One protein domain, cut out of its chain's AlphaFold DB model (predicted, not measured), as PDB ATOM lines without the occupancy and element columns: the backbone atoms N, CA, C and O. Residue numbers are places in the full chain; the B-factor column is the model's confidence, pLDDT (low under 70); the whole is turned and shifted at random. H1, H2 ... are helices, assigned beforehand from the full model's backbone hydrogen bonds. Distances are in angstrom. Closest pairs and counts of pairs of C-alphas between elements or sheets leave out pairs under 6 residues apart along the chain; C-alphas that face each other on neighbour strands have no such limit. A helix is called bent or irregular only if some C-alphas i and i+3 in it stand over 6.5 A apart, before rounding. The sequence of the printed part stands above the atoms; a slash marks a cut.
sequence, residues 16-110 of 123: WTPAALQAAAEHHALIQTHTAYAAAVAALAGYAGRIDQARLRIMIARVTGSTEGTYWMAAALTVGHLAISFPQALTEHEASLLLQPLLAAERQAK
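Overview. This is residues 16 to 110 of the 123 residues of an uncharacterized protein of Arthrobacter crusticola (UniProt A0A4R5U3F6). H4 runs through the middle of five helices; H1 and H5, side by side and running opposite ways, cover one side of it. H3 packs slantwise on H4, and H2 crosses H4 at residues 79 to 83, with its own residues 37 to 40 reaching H5. The printed part has 95 residues, with H1 to H5 in chain order and no named strand: all helix, with mostly crossed packing. It is compact, with a radius of gyration of the C-alphas of 12.6 A and spans of 35 by 25 by 21 A.

Along the chain. Find C-alpha 18 at (213.093, 227.386, 271.253); from there H1 runs to residue 31, 20.1 A. H2, residues 37 to 50, 20.3 A, is irregular: C-alphas 43 and 46 are 7.3 A apart. H3 is residues 53 to 64, 16.4 A, and H4 residues 70 to 85, 21.8 A. H5, residues 92 to 110, 25.1 A, ends at C-alpha 110 (223.078, 232.498, 264.684); it has a kink of 44 degrees near residue 99 and is only just irregular, with C-alphas 98 and 101 7.0 A apart.

Arrangement. Start at the hub, H4, whose closest C-alphas to its four partners are Met 73 to Ala 25 of H1, 4.8 A; Leu 82 to Leu 44 of H2, 6.7 A; Ala 74 to Arg 57 of H3, 6.1 A; and Gly 80 to Leu 99 of H5, 5.3 A. H2 is about perpendicular to H4, at 86 degrees. H1 and H5 touch at a shallow tilt of 25 degrees, opposite ways, closest at C-alphas 20 and 105, 4.2 A. H3 and H5 are apart. Every O i to N i+4 pair is within hydrogen-bond range in H1, H3 and H4; in H2 5 of 10 are, in H5 13 of 15.

Size, cuts and confidence. The C-alphas of Gly 65 and Thr 91 are the two farthest apart, 36.3 A. The printed part has no cut and no long link. Look for low confidence at residues 67 to 69, under 70.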
ATOM      1  N   TRP A  16     217.690 233.828 273.246       90.38
ATOM      2  CA  TRP A  16     217.266 232.436 273.154       90.38
ATOM      3  C   TRP A  16     216.059 232.264 272.235       90.38
ATOM      4  O   TRP A  16     215.090 233.017 272.297       90.38
ATOM      5  N   THR A  17     216.109 231.216 271.419       92.00
ATOM      6  CA  THR A  17     214.967 230.701 270.658       92.00
ATOM      7  C   THR A  17     214.654 229.279 271.122       92.00
ATOM      8  O   THR A  17     215.559 228.606 271.631       92.00
ATOM      9  N   PRO A  18     213.422 228.773 270.919       91.75
ATOM     10  CA  PRO A  18     213.093 227.386 271.253       91.75
ATOM     11  C   PRO A  18     214.063 226.390 270.610       91.75
ATOM     12  O   PRO A  18     214.576 225.501 271.280       91.75
ATOM     13  N   ALA A  19     214.400 226.601 269.334       92.12
ATOM     14  CA  ALA A  19     215.332 225.745 268.608       92.12
ATOM     15  C   ALA A  19     216.752 225.774 269.201       92.12
ATOM     16  O   ALA A  19     217.411 224.742 269.251       92.12
ATOM     17  N   ALA A  20     217.231 226.935 269.659       94.25
ATOM     18  CA  ALA A  20     218.541 227.032 270.299       94.25
ATOM     19  C   ALA A  20     218.578 226.292 271.643       94.25
ATOM     20  O   ALA A  20     219.527 225.560 271.913       94.25
ATOM     21  N   LEU A  21     217.532 226.436 272.460       93.81
ATOM     22  CA  LEU A  21     217.421 225.729 273.738       93.81
ATOM     23  C   LEU A  21     217.303 224.214 273.540       93.81
ATOM     24  O   LEU A  21     217.936 223.450 274.267       93.81
ATOM     25  N   GLN A  22     216.562 223.789 272.519       93.94
ATOM     26  CA  GLN A  22     216.462 222.390 272.123       93.94
ATOM     27  C   GLN A  22     217.822 221.826 271.687       93.94
ATOM     28  O   GLN A  22     218.243 220.791 272.194       93.94
ATOM     29  N   ALA A  23     218.566 222.551 270.843       94.12
ATOM     30  CA  ALA A  23     219.914 222.151 270.435       94.12
ATOM     31  C   ALA A  23     220.876 222.028 271.632       94.12
ATOM     32  O   ALA A  23     221.731 221.140 271.651       94.12
ATOM     33  N   ALA A  24     220.729 222.887 272.649       95.50
ATOM     34  CA  ALA A  24     221.480 222.764 273.897       95.50
ATOM     35  C   ALA A  24     221.151 221.449 274.619       95.50
ATOM     36  O   ALA A  24     222.057 220.716 275.004       95.50
ATOM     37  N   ALA A  25     219.864 221.136 274.785       95.00
ATOM     38  CA  ALA A  25     219.417 219.920 275.461       95.00
ATOM     39  C   ALA A  25     219.876 218.645 274.729       95.00
ATOM     40  O   ALA A  25     220.380 217.719 275.361       95.00
ATOM     41  N   GLU A  26     219.772 218.617 273.400       94.94
ATOM     42  CA  GLU A  26     220.213 217.489 272.569       94.94
ATOM     43  C   GLU A  26     221.719 217.255 272.689       94.94
ATOM     44  O   GLU A  26     222.164 216.142 272.970       94.94
ATOM     45  N   HIS A  27     222.525 218.312 272.566       95.75
ATOM     46  CA  HIS A  27     223.966 218.192 272.766       95.75
ATOM     47  C   HIS A  27     224.332 217.837 274.207       95.75
ATOM     48  O   HIS A  27     225.322 217.140 274.424       95.75
ATOM     49  N   HIS A  28     223.545 218.272 275.194       95.88
ATOM     50  CA  HIS A  28     223.754 217.868 276.580       95.88
ATOM     51  C   HIS A  28     223.546 216.363 276.766       95.88
ATOM     52  O   HIS A  28     224.366 215.721 277.419       95.88
ATOM     53  N   ALA A  29     222.516 215.786 276.146       95.00
ATOM     54  CA  ALA A  29     222.310 214.340 276.145       95.00
ATOM     55  C   ALA A  29     223.477 213.592 275.475       95.00
ATOM     56  O   ALA A  29     223.911 212.559 275.979       95.00
ATOM     57  N   LEU A  30     224.045 214.138 274.394       95.44
ATOM     58  CA  LEU A  30     225.214 213.544 273.738       95.44
ATOM     59  C   LEU A  30     226.446 213.539 274.649       95.44
ATOM     60  O   LEU A  30     227.071 212.493 274.827       95.44
ATOM     61  N   ILE A  31     226.790 214.676 275.266       95.75
ATOM     62  CA  ILE A  31     227.998 214.747 276.106       95.75
ATOM     63  C   ILE A  31     227.883 213.919 277.385       95.75
ATOM     64  O   ILE A  31     228.912 213.526 277.920       95.75
ATOM     65  N   GLN A  32     226.670 213.608 277.855       95.56
ATOM     66  CA  GLN A  32     226.466 212.715 279.001       95.56
ATOM     67  C   GLN A  32     227.028 211.307 278.766       95.56
ATOM     68  O   GLN A  32     227.363 210.618 279.726       95.56
ATOM     69  N   THR A  33     227.172 210.889 277.505       94.94
ATOM     70  CA  THR A  33     227.772 209.594 277.144       94.94
ATOM     71  C   THR A  33     229.306 209.618 277.137       94.94
ATOM     72  O   THR A  33     229.939 208.568 277.048       94.94
ATOM     73  N   HIS A  34     229.922 210.799 277.242       95.62
ATOM     74  CA  HIS A  34     231.373 210.953 277.218       95.62
ATOM     75  C   HIS A  34     231.998 210.513 278.549       95.62
ATOM     76  O   HIS A  34     231.531 210.889 279.624       95.62
ATOM     77  N   THR A  35     233.114 209.782 278.500       93.88
ATOM     78  CA  THR A  35     233.765 209.196 279.690       93.88
ATOM     79  C   THR A  35     234.183 210.238 280.732       93.88
ATOM     80  O   THR A  35     234.067 209.998 281.930       93.88
ATOM     81  N   ALA A  36     234.610 211.423 280.287       93.50
ATOM     82  CA  ALA A  36     234.986 212.533 281.167       93.50
ATOM     83  C   ALA A  36     233.793 213.289 281.795       93.50
ATOM     84  O   ALA A  36     233.994 214.105 282.691       93.50
ATOM     85  N   TYR A  37     232.551 213.046 281.357       95.44
ATOM     86  CA  TYR A  37     231.395 213.843 281.787       95.44
ATOM     87  C   TYR A  37     231.121 213.730 283.290       95.44
ATOM     88  O   TYR A  37     230.931 214.742 283.965       95.44
ATOM     89  N   ALA A  38     231.118 212.508 283.827       94.88
ATOM     90  CA  ALA A  38     230.808 212.276 285.236       94.88
ATOM     91  C   ALA A  38     231.815 212.972 286.166       94.88
ATOM     92  O   ALA A  38     231.411 213.619 287.134       94.88
ATOM     93  N   ALA A  39     233.109 212.895 285.837       94.62
ATOM     94  CA  ALA A  39     234.169 213.577 286.574       94.62
ATOM     95  C   ALA A  39     234.010 215.106 286.508       94.62
ATOM     96  O   ALA A  39     234.003 215.768 287.547       94.62
ATOM     97  N   ALA A  40     233.758 215.647 285.312       94.69
ATOM     98  CA  ALA A  40     233.572 217.080 285.101       94.69
ATOM     99  C   ALA A  40     232.384 217.648 285.902       94.69
ATOM    100  O   ALA A  40     232.484 218.700 286.535       94.69
ATOM    101  N   VAL A  41     231.244 216.948 285.917       94.19
ATOM    102  CA  VAL A  41     230.067 217.373 286.693       94.19
ATOM    103  C   VAL A  41     230.302 217.218 288.195       94.19
ATOM    104  O   VAL A  41     229.884 218.086 288.965       94.19
ATOM    105  N   ALA A  42     231.000 216.164 288.629       94.81
ATOM    106  CA  ALA A  42     231.353 215.975 290.034       94.81
ATOM    107  C   ALA A  42     232.240 217.116 290.557       94.81
ATOM    108  O   ALA A  42     231.982 217.637 291.644       94.81
ATOM    109  N   ALA A  43     233.205 217.577 289.757       94.38
ATOM    110  CA  ALA A  43     234.052 218.722 290.091       94.38
ATOM    111  C   ALA A  43     233.249 220.024 290.302       94.38
ATOM    112  O   ALA A  43     233.630 220.885 291.100       94.38
ATOM    113  N   LEU A  44     232.089 220.152 289.645       93.50
ATOM    114  CA  LEU A  44     231.202 221.312 289.755       93.50
ATOM    115  C   LEU A  44     230.095 221.171 290.811       93.50
ATOM    116  O   LEU A  44     229.430 222.163 291.126       93.50
ATOM    117  N   ALA A  45     229.883 219.982 291.381       90.25
ATOM    118  CA  ALA A  45     228.733 219.696 292.242       90.25
ATOM    119  C   ALA A  45     228.637 220.645 293.454       90.25
ATOM    120  O   ALA A  45     227.554 221.134 293.784       90.25
ATOM    121  N   GLY A  46     229.777 220.998 294.062       88.62
ATOM    122  CA  GLY A  46     229.850 221.935 295.191       88.62
ATOM    123  C   GLY A  46     229.430 223.376 294.863       88.62
ATOM    124  O   GLY A  46     229.173 224.176 295.766       88.62
ATOM    125  N   TYR A  47     229.319 223.718 293.579       88.75
ATOM    126  CA  TYR A  47     228.961 225.052 293.104       88.75
ATOM    127  C   TYR A  47     227.506 225.159 292.640       88.75
ATOM    128  O   TYR A  47     227.025 226.274 292.431       88.75
ATOM    129  N   ALA A  48     226.771 224.046 292.535       84.44
ATOM    130  CA  ALA A  48     225.400 224.023 292.017       84.44
ATOM    131  C   ALA A  48     224.455 224.980 292.771       84.44
ATOM    132  O   ALA A  48     223.646 225.675 292.157       84.44
ATOM    133  N   GLY A  49     224.621 225.099 294.094       84.62
ATOM    134  CA  GLY A  49     223.843 226.014 294.939       84.62
ATOM    135  C   GLY A  49     224.131 227.507 294.728       84.62
ATOM    136  O   GLY A  49     223.481 228.345 295.351       84.62
ATOM    137  N   ARG A  50     225.108 227.859 293.882       86.31
ATOM    138  CA  ARG A  50     225.437 229.249 293.530       86.31
ATOM    139  C   ARG A  50     224.696 229.730 292.282       86.31
ATOM    140  O   ARG A  50     224.758 230.919 291.989       86.31
ATOM    141  N   ILE A  51     224.008 228.844 291.565       86.38
ATOM    142  CA  ILE A  51     223.255 229.175 290.352       86.38
ATOM    143  C   ILE A  51     221.791 229.430 290.702       86.38
ATOM    144  O   ILE A  51     221.152 228.624 291.378       86.38
ATOM    145  N   ASP A  52     221.239 230.532 290.194       88.00
ATOM    146  CA  ASP A  52     219.815 230.838 290.314       88.00
ATOM    147  C   ASP A  52     218.989 229.986 289.333       88.00
ATOM    148  O   ASP A  52     218.655 230.388 288.213       88.00
ATOM    149  N   GLN A  53     218.675 228.768 289.776       86.56
ATOM    150  CA  GLN A  53     217.866 227.800 289.036       86.56
ATOM    151  C   GLN A  53     216.461 228.320 288.718       86.56
ATOM    152  O   GLN A  53     215.918 228.021 287.654       86.56
ATOM    153  N   ALA A  54     215.864 229.097 289.624       87.56
ATOM    154  CA  ALA A  54     214.514 229.616 289.442       87.56
ATOM    155  C   ALA A  54     214.482 230.617 288.284       87.56
ATOM    156  O   ALA A  54     213.671 230.483 287.365       87.56
ATOM    157  N   ARG A  55     215.424 231.564 288.272       87.94
ATOM    158  CA  ARG A  55     215.547 232.544 287.191       87.94
ATOM    159  C   ARG A  55     215.845 231.889 285.846       87.94
ATOM    160  O   ARG A  55     215.269 232.294 284.837       87.94
ATOM    161  N   LEU A  56     216.700 230.867 285.826       89.62
ATOM    162  CA  LEU A  56     217.025 230.118 284.612       89.62
ATOM    163  C   LEU A  56     215.783 229.405 284.049       89.62
ATOM    164  O   LEU A  56     215.489 229.527 282.861       89.62
ATOM    165  N   ARG A  57     214.994 228.735 284.898       89.38
ATOM    166  CA  ARG A  57     213.738 228.084 284.480       89.38
ATOM    167  C   ARG A  57     212.703 229.081 283.964       89.38
ATOM    168  O   ARG A  57     212.080 228.815 282.942       89.38
ATOM    169  N   ILE A  58     212.548 230.232 284.626       89.44
ATOM    170  CA  ILE A  58     211.642 231.302 284.175       89.44
ATOM    171  C   ILE A  58     212.049 231.806 282.786       89.44
ATOM    172  O   ILE A  58     211.190 232.000 281.929       89.44
ATOM    173  N   MET A  59     213.347 232.007 282.548       91.06
ATOM    174  CA  MET A  59     213.861 232.415 281.240       91.06
ATOM    175  C   MET A  59     213.520 231.386 280.157       91.06
ATOM    176  O   MET A  59     213.002 231.768 279.114       91.06
ATOM    177  N   ILE A  60     213.762 230.095 280.409       91.75
ATOM    178  CA  ILE A  60     213.450 229.033 279.440       91.75
ATOM    179  C   ILE A  60     211.946 228.983 279.167       91.75
ATOM    180  O   ILE A  60     211.549 229.020 278.008       91.75
ATOM    181  N   ALA A  61     211.111 228.983 280.211       90.38
ATOM    182  CA  ALA A  61     209.656 228.916 280.068       90.38
ATOM    183  C   ALA A  61     209.087 230.085 279.243       90.38
ATOM    184  O   ALA A  61     208.178 229.888 278.440       90.38
ATOM    185  N   ARG A  62     209.651 231.294 279.387       90.31
ATOM    186  CA  ARG A  62     209.278 232.456 278.562       90.31
ATOM    187  C   ARG A  62     209.590 232.262 277.079       90.31
ATOM    188  O   ARG A  62     208.891 232.823 276.248       90.31
ATOM    189  N   VAL A  63     210.638 231.507 276.757       90.44
ATOM    190  CA  VAL A  63     211.057 231.252 275.373       90.44
ATOM    191  C   VAL A  63     210.254 230.108 274.762       90.44
ATOM    192  O   VAL A  63     209.843 230.206 273.612       90.44
ATOM    193  N   THR A  64     210.034 229.024 275.506       88.75
ATOM    194  CA  THR A  64     209.390 227.807 274.989       88.75
ATOM    195  C   THR A  64     207.867 227.842 275.056       88.75
ATOM    196  O   THR A  64     207.225 227.066 274.357       88.75
ATOM    197  N   GLY A  65     207.274 228.688 275.905       82.62
ATOM    198  CA  GLY A  65     205.823 228.733 276.127       82.62
ATOM    199  C   GLY A  65     205.246 227.491 276.825       82.62
ATOM    200  O   GLY A  65     204.044 227.427 277.057       82.62
ATOM    201  N   SER A  66     206.089 226.515 277.179       72.69
ATOM    202  CA  SER A  66     205.715 225.260 277.834       72.69
ATOM    203  C   SER A  66     206.741 224.868 278.899       72.69
ATOM    204  O   SER A  66     207.914 225.248 278.822       72.69
ATOM    205  N   THR A  67     206.272 224.096 279.882       68.75
ATOM    206  CA  THR A  67     207.091 223.444 280.918       68.75
ATOM    207  C   THR A  67     207.617 222.068 280.484       68.75
ATOM    208  O   THR A  67     208.476 221.481 281.149       68.75
ATOM    209  N   GLU A  68     207.127 221.547 279.359       66.25
ATOM    210  CA  GLU A  68     207.546 220.266 278.804       66.25
ATOM    211  C   GLU A  68     208.909 220.411 278.105       66.25
ATOM    212  O   GLU A  68     209.158 221.372 277.378       66.25
ATOM    213  N   GLY A  69     209.852 219.505 278.389       66.44
ATOM    214  CA  GLY A  69     211.234 219.582 277.883       66.44
ATOM    215  C   GLY A  69     212.132 220.633 278.564       66.44
ATOM    216  O   GLY A  69     213.355 220.589 278.425       66.44
ATOM    217  N   THR A  70     211.565 221.521 279.390       82.12
ATOM    218  CA  THR A  70     212.279 222.607 280.089       82.12
ATOM    219  C   THR A  70     213.332 222.086 281.069       82.12
ATOM    220  O   THR A  70     214.339 222.751 281.293       82.12
ATOM    221  N   TYR A  71     213.131 220.895 281.646       85.50
ATOM    222  CA  TYR A  71     214.083 220.290 282.585       85.50
ATOM    223  C   TYR A  71     215.438 219.996 281.928       85.50
ATOM    224  O   TYR A  71     216.479 220.358 282.476       85.50
ATOM    225  N   TRP A  72     215.431 219.409 280.728       89.56
ATOM    226  CA  TRP A  72     216.656 219.073 279.995       89.56
ATOM    227  C   TRP A  72     217.384 220.328 279.514       89.56
ATOM    228  O   TRP A  72     218.602 220.435 279.646       89.56
ATOM    229  N   MET A  73     216.632 221.331 279.058       94.12
ATOM    230  CA  MET A  73     217.176 222.646 278.707       94.12
ATOM    231  C   MET A  73     217.799 223.339 279.928       94.12
ATOM    232  O   MET A  73     218.887 223.911 279.841       94.12
ATOM    233  N   ALA A  74     217.136 223.263 281.087       93.00
ATOM    234  CA  ALA A  74     217.633 223.852 282.323       93.00
ATOM    235  C   ALA A  74     218.913 223.168 282.805       93.00
ATOM    236  O   ALA A  74     219.842 223.855 283.231       93.00
ATOM    237  N   ALA A  75     218.988 221.841 282.702       93.06
ATOM    238  CA  ALA A  75     220.186 221.083 283.028       93.06
ATOM    239  C   ALA A  75     221.365 221.489 282.124       93.06
ATOM    240  O   ALA A  75     222.430 221.833 282.637       93.06
ATOM    241  N   ALA A  76     221.146 221.557 280.807       94.88
ATOM    242  CA  ALA A  76     222.166 221.948 279.835       94.88
ATOM    243  C   ALA A  76     222.732 223.347 280.119       94.88
ATOM    244  O   ALA A  76     223.948 223.537 280.210       94.88
ATOM    245  N   LEU A  77     221.850 224.332 280.319       94.19
ATOM    246  CA  LEU A  77     222.271 225.701 280.615       94.19
ATOM    247  C   LEU A  77     222.891 225.840 282.009       94.19
ATOM    248  O   LEU A  77     223.801 226.645 282.179       94.19
ATOM    249  N   THR A  78     222.455 225.054 282.995       93.94
ATOM    250  CA  THR A  78     223.064 225.043 284.336       93.94
ATOM    251  C   THR A  78     224.511 224.584 284.279       93.94
ATOM    252  O   THR A  78     225.384 225.241 284.839       93.94
ATOM    253  N   VAL A  79     224.768 223.470 283.592       94.00
ATOM    254  CA  VAL A  79     226.118 222.920 283.433       94.00
ATOM    255  C   VAL A  79     227.013 223.916 282.694       94.00
ATOM    256  O   VAL A  79     228.110 224.213 283.162       94.00
ATOM    257  N   GLY A  80     226.512 224.519 281.611       94.62
ATOM    258  CA  GLY A  80     227.226 225.583 280.905       94.62
ATOM    259  C   GLY A  80     227.491 226.814 281.782       94.62
ATOM    260  O   GLY A  80     228.581 227.381 281.730       94.62
ATOM    261  N   HIS A  81     226.538 227.221 282.630       93.94
ATOM    262  CA  HIS A  81     226.726 228.349 283.551       93.94
ATOM    263  C   HIS A  81     227.815 228.039 284.574       93.94
ATOM    264  O   HIS A  81     228.721 228.846 284.759       93.94
ATOM    265  N   LEU A  82     227.773 226.856 285.185       93.38
ATOM    266  CA  LEU A  82     228.789 226.417 286.136       93.38
ATOM    267  C   LEU A  82     230.181 226.376 285.498       93.38
ATOM    268  O   LEU A  82     231.118 226.905 286.089       93.38
ATOM    269  N   ALA A  83     230.305 225.840 284.282       94.19
ATOM    270  CA  ALA A  83     231.575 225.793 283.563       94.19
ATOM    271  C   ALA A  83     232.136 227.194 283.250       94.19
ATOM    272  O   ALA A  83     233.338 227.414 283.367       94.19
ATOM    273  N   ILE A  84     231.278 228.167 282.909       93.25
ATOM    274  CA  ILE A  84     231.700 229.564 282.689       93.25
ATOM    275  C   ILE A  84     232.086 230.253 283.999       93.25
ATOM    276  O   ILE A  84     233.030 231.038 284.033       93.25
ATOM    277  N   SER A  85     231.317 230.028 285.063       91.31
ATOM    278  CA  SER A  85     231.485 230.739 286.332       91.31
ATOM    279  C   SER A  85     232.587 230.161 287.216       91.31
ATOM    280  O   SER A  85     233.101 230.881 288.070       91.31
ATOM    281  N   PHE A  86     232.945 228.889 287.030       91.81
ATOM    282  CA  PHE A  86     233.946 228.184 287.831       91.81
ATOM    283  C   PHE A  86     234.954 227.412 286.962       91.81
ATOM    284  O   PHE A  86     235.155 226.218 287.183       91.81
ATOM    285  N   PRO A  87     235.616 228.063 285.986       92.56
ATOM    286  CA  PRO A  87     236.554 227.385 285.092       92.56
ATOM    287  C   PRO A  87     237.747 226.782 285.843       92.56
ATOM    288  O   PRO A  87     238.279 225.765 285.426       92.56
ATOM    289  N   GLN A  88     238.131 227.355 286.987       92.94
ATOM    290  CA  GLN A  88     239.212 226.849 287.836       92.94
ATOM    291  C   GLN A  88     238.929 225.476 288.465       92.94
ATOM    292  O   GLN A  88     239.841 224.858 289.003       92.94
ATOM    293  N   ALA A  89     237.671 225.025 288.458       93.31
ATOM    294  CA  ALA A  89     237.288 223.703 288.949       93.31
ATOM    295  C   ALA A  89     237.415 222.613 287.871       93.31
ATOM    296  O   ALA A  89     237.129 221.456 288.154       93.31
ATOM    297  N   LEU A  90     237.799 222.979 286.647       95.75
ATOM    298  CA  LEU A  90     237.802 222.107 285.481       95.75
ATOM    299  C   LEU A  90     239.172 222.124 284.809       95.75
ATOM    300  O   LEU A  90     239.861 223.144 284.768       95.75
ATOM    301  N   THR A  91     239.539 221.002 284.203       96.69
ATOM    302  CA  THR A  91     240.572 220.992 283.166       96.69
ATOM    303  C   THR A  91     240.053 221.659 281.889       96.69
ATOM    304  O   THR A  91     238.845 221.779 281.668       96.69
ATOM    305  N   GLU A  92     240.961 222.052 280.993       95.62
ATOM    306  CA  GLU A  92     240.584 222.624 279.695       95.62
ATOM    307  C   GLU A  92     239.694 221.671 278.878       95.62
ATOM    308  O   GLU A  92     238.714 222.095 278.261       95.62
ATOM    309  N   HIS A  93     239.989 220.369 278.925       95.69
ATOM    310  CA  HIS A  93     239.201 219.350 278.238       95.69
ATOM    311  C   HIS A  93     237.775 219.252 278.797       95.69
ATOM    312  O   HIS A  93     236.810 219.253 278.032       95.69
ATOM    313  N   GLU A  94     237.623 219.220 280.122       96.19
ATOM    314  CA  GLU A  94     236.311 219.162 280.775       96.19
ATOM    315  C   GLU A  94     235.507 220.442 280.538       96.19
ATOM    316  O   GLU A  94     234.322 220.374 280.218       96.19
ATOM    317  N   ALA A  95     236.147 221.611 280.619       95.94
ATOM    318  CA  ALA A  95     235.503 222.879 280.297       95.94
ATOM    319  C   ALA A  95     235.011 222.898 278.844       95.94
ATOM    320  O   ALA A  95     233.854 223.231 278.590       95.94
ATOM    321  N   SER A  96     235.848 222.476 277.892       95.81
ATOM    322  CA  SER A  96     235.463 222.369 276.482       95.81
ATOM    323  C   SER A  96     234.267 221.432 276.288       95.81
ATOM    324  O   SER A  96     233.298 221.807 275.626       95.81
ATOM    325  N   LEU A  97     234.281 220.256 276.931       96.81
ATOM    326  CA  LEU A  97     233.184 219.288 276.896       96.81
ATOM    327  C   LEU A  97     231.878 219.886 277.437       96.81
ATOM    328  O   LEU A  97     230.851 219.831 276.761       96.81
ATOM    329  N   LEU A  98     231.909 220.487 278.630       96.25
ATOM    330  CA  LEU A  98     230.719 221.028 279.294       96.25
ATOM    331  C   LEU A  98     230.163 222.293 278.619       96.25
ATOM    332  O   LEU A  98     228.994 222.626 278.811       96.25
ATOM    333  N   LEU A  99     230.963 222.979 277.799       96.62
ATOM    334  CA  LEU A  99     230.528 224.134 277.008       96.62
ATOM    335  C   LEU A  99     229.928 223.757 275.642       96.62
ATOM    336  O   LEU A  99     229.268 224.601 275.028       96.62
ATOM    337  N   GLN A 100     230.086 222.513 275.168       96.56
ATOM    338  CA  GLN A 100     229.517 222.041 273.892       96.56
ATOM    339  C   GLN A 100     228.009 222.331 273.734       96.56
ATOM    340  O   GLN A 100     227.625 222.822 272.667       96.56
ATOM    341  N   PRO A 101     227.145 222.110 274.750       95.62
ATOM    342  CA  PRO A 101     225.717 222.410 274.648       95.62
ATOM    343  C   PRO A 101     225.445 223.890 274.378       95.62
ATOM    344  O   PRO A 101     224.627 224.232 273.525       95.62
ATOM    345  N   LEU A 102     226.177 224.782 275.053       94.31
ATOM    346  CA  LEU A 102     226.024 226.221 274.866       94.31
ATOM    347  C   LEU A 102     226.480 226.645 273.465       94.31
ATOM    348  O   LEU A 102     225.791 227.414 272.798       94.31
ATOM    349  N   LEU A 103     227.596 226.094 272.981       94.25
ATOM    350  CA  LEU A 103     228.091 226.350 271.628       94.25
ATOM    351  C   LEU A 103     227.101 225.880 270.553       94.25
ATOM    352  O   LEU A 103     226.907 226.569 269.550       94.25
ATOM    353  N   ALA A 104     226.452 224.730 270.747       93.94
ATOM    354  CA  ALA A 104     225.415 224.245 269.840       93.94
ATOM    355  C   ALA A 104     224.217 225.201 269.783       93.94
ATOM    356  O   ALA A 104     223.768 225.581 268.699       93.94
ATOM    357  N   ALA A 105     223.772 225.660 270.948       93.50
ATOM    358  CA  ALA A 105     222.689 226.617 271.083       93.50
ATOM    359  C   ALA A 105     223.015 227.958 270.394       93.50
ATOM    360  O   ALA A 105     222.218 228.482 269.615       93.50
ATOM    361  N   GLU A 106     224.228 228.481 270.601       91.94
ATOM    362  CA  GLU A 106     224.722 229.704 269.955       91.94
ATOM    363  C   GLU A 106     224.782 229.566 268.421       91.94
ATOM    364  O   GLU A 106     224.407 230.492 267.695       91.94
ATOM    365  N   ARG A 107     225.223 228.410 267.898       92.25
ATOM    366  CA  ARG A 107     225.220 228.123 266.449       92.25
ATOM    367  C   ARG A 107     223.804 228.112 265.877       92.25
ATOM    368  O   ARG A 107     223.577 228.667 264.796       92.25
ATOM    369  N   GLN A 108     222.856 227.528 266.601       92.25
ATOM    370  CA  GLN A 108     221.460 227.478 266.180       92.25
ATOM    371  C   GLN A 108     220.815 228.871 266.182       92.25
ATOM    372  O   GLN A 108     220.160 229.246 265.208       92.25
ATOM    373  N   ALA A 109     221.074 229.680 267.213       86.69
ATOM    374  CA  ALA A 109     220.600 231.062 267.287       86.69
ATOM    375  C   ALA A 109     221.149 231.925 266.133       86.69
ATOM    376  O   ALA A 109     220.392 232.625 265.460       86.69
ATOM    377  N   LYS A 110     222.451 231.812 265.830       85.06
ATOM    378  CA  LYS A 110     223.078 232.498 264.684       85.06
ATOM    379  C   LYS A 110     222.475 232.065 263.347       85.06
ATOM    380  O   LYS A 110     222.285 232.893 262.459       85.06
TER     381      LYS A 110